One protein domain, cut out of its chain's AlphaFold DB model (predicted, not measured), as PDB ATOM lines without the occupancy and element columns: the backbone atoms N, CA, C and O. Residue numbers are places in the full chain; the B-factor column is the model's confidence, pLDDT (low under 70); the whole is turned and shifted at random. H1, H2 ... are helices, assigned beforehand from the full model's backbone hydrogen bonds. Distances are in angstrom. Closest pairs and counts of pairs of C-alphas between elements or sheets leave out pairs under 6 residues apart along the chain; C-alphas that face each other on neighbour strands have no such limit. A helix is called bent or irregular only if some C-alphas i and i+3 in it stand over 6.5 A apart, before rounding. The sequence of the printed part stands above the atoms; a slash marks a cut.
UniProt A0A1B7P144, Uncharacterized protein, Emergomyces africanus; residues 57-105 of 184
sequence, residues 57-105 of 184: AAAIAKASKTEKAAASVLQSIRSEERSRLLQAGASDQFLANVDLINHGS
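What this domain is: This is residues 57 to 105 of the 184 residues of an uncharacterized protein of Emergomyces africanus (UniProt A0A1B7P144). One long helix, H2, makes the shaft of the domain, and a short helix stands at each of its ends, H1 at one and H3 at the other, both turned broadly to the same side, as in a shallow bracket. H3 turns back over the end of the shaft at a slant without touching it, and residues 91 to 96 stick out at that end; no two helices touch, and the space between the two short helices is open. The printed part has 49 residues with three named helices, in the order H1, H2, H3, and no named strand; its class is all helix. It is only just loose, close to extended, with a radius of gyration of the C-alphas of 14.5 A, and it has the outline of a rod, spanning 39 by 17 by 17 A.

Where its parts are: H2, the longest helix, holds the 23 residues 65 to 87 and measures 33.7 A from first to last C-alpha. It begins with C-alpha 65 at (42.476, -5.394, -32.072) and ends with C-alpha 87 at (33.930, -21.221, -3.550). H1, residues 57 to 62, precedes it and measures 8.8 A; C-alpha 57 is at (26.956, -4.630, -29.957). H3, residues 94 to 104, measures 14.0 A and ends with C-alpha 104 at (40.519, -9.314, -3.184). H3 is irregular: C-alphas 96 and 99 are 7.7 A apart.

How they stand to each other: H2 touches no helix. H1 and H2 are near each other, with 5 pairs of C-alphas within 10 A; their closest C-alphas are 8.0 A apart. The link between them is tight, the two residues Ala 63 and Ser 64. H2 and H3 are apart, with no C-alpha of the one within 8 A of the other, and a short link of 6 residues, 88 to 93, joins them. H1 and H3 are apart too. The printed part has no hairpin. In H1 and H2 every backbone O i to N i+4 pair is within hydrogen-bond range, while in H3 5 of 7 are.

The domain as a whole: The C-alphas of Lys 62 and Ala 96 are the two farthest apart, at 38.6 A. The first and last printed C-alphas, those of Ala 57 and Ser 105, are 26.6 A apart. Residues 91 to 96, of which 94 to 96 belong to H3, stand free. The printed part has no cut and no long link. The mean pLDDT of the printed part is 93.4, and no printed residue is under 70.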
ATOM      1  N   ALA A  57      26.674  -3.939 -28.692       95.62
ATOM      2  CA  ALA A  57      26.956  -4.630 -29.957       95.62
ATOM      3  C   ALA A  57      27.678  -3.731 -30.978       95.62
ATOM      4  O   ALA A  57      28.697  -4.107 -31.566       95.62
ATOM      5  N   ALA A  58      27.210  -2.488 -31.130       96.19
ATOM      6  CA  ALA A  58      27.823  -1.508 -32.026       96.19
ATOM      7  C   ALA A  58      29.246  -1.101 -31.593       96.19
ATOM      8  O   ALA A  58      30.092  -0.827 -32.448       96.19
ATOM      9  N   ALA A  59      29.519  -1.057 -30.285       95.00
ATOM     10  CA  ALA A  59      30.846  -0.755 -29.755       95.00
ATOM     11  C   ALA A  59      31.805  -1.933 -29.984       95.00
ATOM     12  O   ALA A  59      32.921  -1.733 -30.459       95.00
ATOM     13  N   ILE A  60      31.344  -3.165 -29.748       94.38
ATOM     14  CA  ILE A  60      32.114  -4.393 -29.989       94.38
ATOM     15  C   ILE A  60      32.470  -4.539 -31.476       94.38
ATOM     16  O   ILE A  60      33.615  -4.860 -31.811       94.38
ATOM     17  N   ALA A  61      31.523  -4.262 -32.377       94.56
ATOM     18  CA  ALA A  61      31.750  -4.331 -33.820       94.56
ATOM     19  C   ALA A  61      32.863  -3.372 -34.280       94.56
ATOM     20  O   ALA A  61      33.682  -3.728 -35.131       94.56
ATOM     21  N   LYS A  62      32.930  -2.177 -33.679       96.94
ATOM     22  CA  LYS A  62      33.927  -1.138 -33.986       96.94
ATOM     23  C   LYS A  62      35.241  -1.286 -33.212       96.94
ATOM     24  O   LYS A  62      36.190  -0.567 -33.519       96.94
ATOM     25  N   ALA A  63      35.314  -2.198 -32.242       96.62
ATOM     26  CA  ALA A  63      36.474  -2.341 -31.374       96.62
ATOM     27  C   ALA A  63      37.740  -2.741 -32.152       96.62
ATOM     28  O   ALA A  63      37.751  -3.665 -32.980       96.62
ATOM     29  N   SER A  64      38.835  -2.061 -31.830       98.00
ATOM     30  CA  SER A  64      40.175  -2.328 -32.337       98.00
ATOM     31  C   SER A  64      40.715  -3.679 -31.856       98.00
ATOM     32  O   SER A  64      40.206  -4.303 -30.921       98.00
ATOM     33  N   LYS A  65      41.804  -4.147 -32.479       97.75
ATOM     34  CA  LYS A  65      42.476  -5.394 -32.072       97.75
ATOM     35  C   LYS A  65      42.953  -5.341 -30.616       97.75
ATOM     36  O   LYS A  65      42.813  -6.325 -29.897       97.75
ATOM     37  N   THR A  66      43.475  -4.194 -30.181       98.00
ATOM     38  CA  THR A  66      43.956  -3.988 -28.808       98.00
ATOM     39  C   THR A  66      42.812  -4.029 -27.801       98.00
ATOM     40  O   THR A  66      42.937  -4.680 -26.769       98.00
ATOM     41  N   GLU A  67      41.675  -3.398 -28.106       96.94
ATOM     42  CA  GLU A  67      40.488  -3.437 -27.240       96.94
ATOM     43  C   GLU A  67      39.923  -4.853 -27.127       96.94
ATOM     44  O   GLU A  67      39.603  -5.297 -26.027       96.94
ATOM     45  N   LYS A  68      39.882  -5.606 -28.233       97.06
ATOM     46  CA  LYS A  68      39.464  -7.018 -28.225       97.06
ATOM     47  C   LYS A  68      40.404  -7.891 -27.391       97.06
ATOM     48  O   LYS A  68      39.936  -8.727 -26.620       97.06
ATOM     49  N   ALA A  69      41.716  -7.675 -27.492       97.94
ATOM     50  CA  ALA A  69      42.695  -8.377 -26.664       97.94
ATOM     51  C   ALA A  69      42.528  -8.036 -25.172       97.94
ATOM     52  O   ALA A  69      42.487  -8.936 -24.335       97.94
ATOM     53  N   ALA A  70      42.358  -6.753 -24.838       96.56
ATOM     54  CA  ALA A  70      42.107  -6.312 -23.468       96.56
ATOM     55  C   ALA A  70      40.796  -6.892 -22.906       96.56
ATOM     56  O   ALA A  70      40.772  -7.366 -21.770       96.56
ATOM     57  N   ALA A  71      39.727  -6.923 -23.708       96.06
ATOM     58  CA  ALA A  71      38.455  -7.537 -23.340       96.06
ATOM     59  C   ALA A  71      38.600  -9.041 -23.064       96.06
ATOM     60  O   ALA A  71      38.048  -9.537 -22.084       96.06
ATOM     61  N   SER A  72      39.397  -9.759 -23.864       97.38
ATOM     62  CA  SER A  72      39.688 -11.177 -23.625       97.38
ATOM     63  C   SER A  72      40.391 -11.400 -22.284       97.38
ATOM     64  O   SER A  72      40.024 -12.316 -21.553       97.38
ATOM     65  N   VAL A  73      41.373 -10.562 -21.936       97.38
ATOM     66  CA  VAL A  73      42.065 -10.645 -20.639       97.38
ATOM     67  C   VAL A  73      41.093 -10.375 -19.489       97.38
ATOM     68  O   VAL A  73      41.066 -11.125 -18.515       97.38
ATOM     69  N   LEU A  74      40.249  -9.347 -19.615       97.00
ATOM     70  CA  LEU A  74      39.228  -9.027 -18.616       97.00
ATOM     71  C   LEU A  74      38.218 -10.158 -18.424       97.00
ATOM     72  O   LEU A  74      37.821 -10.436 -17.292       97.00
ATOM     73  N   GLN A  75      37.824 -10.829 -19.504       96.88
ATOM     74  CA  GLN A  75      36.917 -11.968 -19.434       96.88
ATOM     75  C   GLN A  75      37.556 -13.145 -18.680       96.88
ATOM     76  O   GLN A  75      36.878 -13.781 -17.868       96.88
ATOM     77  N   SER A  76      38.851 -13.398 -18.884       97.50
ATOM     78  CA  SER A  76      39.594 -14.416 -18.130       97.50
ATOM     79  C   SER A  76      39.642 -14.085 -16.637       97.50
ATOM     80  O   SER A  76      39.227 -14.913 -15.829       97.50
ATOM     81  N   ILE A  77      40.024 -12.851 -16.279       96.44
ATOM     82  CA  ILE A  77      40.041 -12.374 -14.881       96.44
ATOM     83  C   ILE A  77      38.657 -12.533 -14.241       96.44
ATOM     84  O   ILE A  77      38.521 -13.087 -13.153       96.44
ATOM     85  N   ARG A  78      37.599 -12.102 -14.940       96.44
ATOM     86  CA  ARG A  78      36.216 -12.215 -14.460       96.44
ATOM     87  C   ARG A  78      35.811 -13.668 -14.198       96.44
ATOM     88  O   ARG A  78      35.097 -13.934 -13.233       96.44
ATOM     89  N   SER A  79      36.218 -14.592 -15.064       96.19
ATOM     90  CA  SER A  79      35.847 -16.011 -14.971       96.19
ATOM     91  C   SER A  79      36.555 -16.705 -13.805       96.19
ATOM     92  O   SER A  79      35.928 -17.457 -13.052       96.19
ATOM     93  N   GLU A  80      37.837 -16.400 -13.614       95.12
ATOM     94  CA  GLU A  80      38.632 -16.886 -12.488       95.12
ATOM     95  C   GLU A  80      38.096 -16.345 -11.155       95.12
ATOM     96  O   GLU A  80      37.795 -17.116 -10.241       95.12
ATOM     97  N   GLU A  81      37.863 -15.031 -11.065       94.62
ATOM     98  CA  GLU A  81      37.303 -14.421  -9.858       94.62
ATOM     99  C   GLU A  81      35.924 -14.961  -9.510       94.62
ATOM    100  O   GLU A  81      35.676 -15.271  -8.347       94.62
ATOM    101  N   ARG A  82      35.033 -15.116 -10.498       92.75
ATOM    102  CA  ARG A  82      33.702 -15.693 -10.269       92.75
ATOM    103  C   ARG A  82      33.809 -17.078  -9.638       92.75
ATOM    104  O   ARG A  82      33.087 -17.368  -8.690       92.75
ATOM    105  N   SER A  83      34.719 -17.910 -10.138       92.44
ATOM    106  CA  SER A  83      34.925 -19.263  -9.618       92.44
ATOM    107  C   SER A  83      35.413 -19.234  -8.166       92.44
ATOM    108  O   SER A  83      34.876 -19.948  -7.320       92.44
ATOM    109  N   ARG A  84      36.365 -18.348  -7.851       90.56
ATOM    110  CA  ARG A  84      36.881 -18.155  -6.487       90.56
ATOM    111  C   ARG A  84      35.817 -17.620  -5.523       90.56
ATOM    112  O   ARG A  84      35.725 -18.099  -4.398       90.56
ATOM    113  N   LEU A  85      35.007 -16.649  -5.948       89.38
ATOM    114  CA  LEU A  85      33.958 -16.046  -5.115       89.38
ATOM    115  C   LEU A  85      32.830 -17.035  -4.793       89.38
ATOM    116  O   LEU A  85      32.338 -17.047  -3.667       89.38
ATOM    117  N   LEU A  86      32.462 -17.896  -5.748       87.75
ATOM    118  CA  LEU A  86      31.498 -18.975  -5.512       87.75
ATOM    119  C   LEU A  86      32.019 -19.980  -4.475       87.75
ATOM    120  O   LEU A  86      31.271 -20.387  -3.592       87.75
ATOM    121  N   GLN A  87      33.303 -20.339  -4.542       89.12
ATOM    122  CA  GLN A  87      33.930 -21.221  -3.550       89.12
ATOM    123  C   GLN A  87      34.035 -20.569  -2.166       89.12
ATOM    124  O   GLN A  87      33.876 -21.246  -1.155       89.12
ATOM    125  N   ALA A  88      34.273 -19.256  -2.114       84.56
ATOM    126  CA  ALA A  88      34.351 -18.492  -0.871       84.56
ATOM    127  C   ALA A  88      32.981 -18.236  -0.211       84.56
ATOM    128  O   ALA A  88      32.940 -17.673   0.881       84.56
ATOM    129  N   GLY A  89      31.871 -18.619  -0.852       86.69
ATOM    130  CA  GLY A  89      30.526 -18.380  -0.330       86.69
ATOM    131  C   GLY A  89      30.158 -16.896  -0.289       86.69
ATOM    132  O   GLY A  89      29.543 -16.450   0.679       86.69
ATOM    133  N   ALA A  90      30.561 -16.128  -1.307       87.62
ATOM    134  CA  ALA A  90      30.214 -14.713  -1.406       87.62
ATOM    135  C   ALA A  90      28.694 -14.509  -1.258       87.62
ATOM    136  O   ALA A  90      27.897 -15.219  -1.870       87.62
ATOM    137  N   SER A  91      28.309 -13.541  -0.426       89.00
ATOM    138  CA  SER A  91      26.905 -13.211  -0.170       89.00
ATOM    139  C   SER A  91      26.304 -12.442  -1.347       89.00
ATOM    140  O   SER A  91      27.028 -11.853  -2.143       89.00
ATOM    141  N   ASP A  92      24.982 -12.329  -1.418       88.19
ATOM    142  CA  ASP A  92      24.345 -11.342  -2.299       88.19
ATOM    143  C   ASP A  92      24.384  -9.920  -1.699       88.19
ATOM    144  O   ASP A  92      24.081  -8.934  -2.371       88.19
ATOM    145  N   GLN A  93      24.777  -9.781  -0.426       92.88
ATOM    146  CA  GLN A  93      24.824  -8.499   0.277       92.88
ATOM    147  C   GLN A  93      26.160  -7.775   0.072       92.88
ATOM    148  O   GLN A  93      27.229  -8.312   0.358       92.88
ATOM    149  N   PHE A  94      26.101  -6.499  -0.325       92.25
ATOM    150  CA  PHE A  94      27.294  -5.669  -0.537       92.25
ATOM    151  C   PHE A  94      28.187  -5.573   0.709       92.25
ATOM    152  O   PHE A  94      29.396  -5.760   0.607       92.25
ATOM    153  N   LEU A  95      27.601  -5.321   1.888       92.88
ATOM    154  CA  LEU A  95      28.364  -5.138   3.130       92.88
ATOM    155  C   LEU A  95      29.127  -6.399   3.547       92.88
ATOM    156  O   LEU A  95      30.234  -6.290   4.055       92.88
ATOM    157  N   ALA A  96      28.573  -7.583   3.283       91.50
ATOM    158  CA  ALA A  96      29.246  -8.849   3.561       91.50
ATOM    159  C   ALA A  96      30.441  -9.103   2.624       91.50
ATOM    160  O   ALA A  96      31.341  -9.865   2.963       91.50
ATOM    161  N   ASN A  97      30.473  -8.445   1.461       92.88
ATOM    162  CA  ASN A  97      31.502  -8.635   0.440       92.88
ATOM    163  C   ASN A  97      32.463  -7.450   0.303       92.88
ATOM    164  O   ASN A  97      33.354  -7.499  -0.544       92.88
ATOM    165  N   VAL A  98      32.290  -6.373   1.074       93.12
ATOM    166  CA  VAL A  98      33.025  -5.116   0.869       93.12
ATOM    167  C   VAL A  98      34.542  -5.323   0.917       93.12
ATOM    168  O   VAL A  98      35.262  -4.800   0.067       93.12
ATOM    169  N   ASP A  99      35.019  -6.172   1.826       91.19
ATOM    170  CA  ASP A  99      36.443  -6.485   1.963       91.19
ATOM    171  C   ASP A  99      36.957  -7.342   0.799       91.19
ATOM    172  O   ASP A  99      38.043  -7.092   0.272       91.19
ATOM    173  N   LEU A 100      36.151  -8.301   0.328       91.44
ATOM    174  CA  LEU A 100      36.470  -9.113  -0.853       91.44
ATOM    175  C   LEU A 100      36.576  -8.245  -2.111       91.44
ATOM    176  O   LEU A 100      37.476  -8.448  -2.926       91.44
ATOM    177  N   ILE A 101      35.685  -7.263  -2.250       92.44
ATOM    178  CA  ILE A 101      35.666  -6.323  -3.372       92.44
ATOM    179  C   ILE A 101      36.874  -5.379  -3.307       92.44
ATOM    180  O   ILE A 101      37.555  -5.187  -4.313       92.44
ATOM    181  N   ASN A 102      37.156  -4.798  -2.138       91.38
ATOM    182  CA  ASN A 102      38.191  -3.772  -1.988       91.38
ATOM    183  C   ASN A 102      39.618  -4.332  -1.993       91.38
ATOM    184  O   ASN A 102      40.524  -3.672  -2.504       91.38
ATOM    185  N   HIS A 103      39.832  -5.522  -1.430       86.69
ATOM    186  CA  HIS A 103      41.175  -6.084  -1.238       86.69
ATOM    187  C   HIS A 103      41.449  -7.330  -2.077       86.69
ATOM    188  O   HIS A 103      42.609  -7.657  -2.317       86.69
ATOM    189  N   GLY A 104      40.402  -8.019  -2.528       83.94
ATOM    190  CA  GLY A 104      40.519  -9.314  -3.184       83.94
ATOM    191  C   GLY A 104      40.134  -9.343  -4.659       83.94
ATOM    192  O   GLY A 104      40.183 -10.431  -5.217       83.94
ATOM    193  N   SER A 105      39.716  -8.237  -5.288       93.44
ATOM    194  CA  SER A 105      39.261  -8.230  -6.692       93.44
ATOM    195  C   SER A 105      40.203  -7.443  -7.611       93.44
ATOM    196  O   SER A 105      40.274  -6.212  -7.586       93.44
TER     197      SER A 105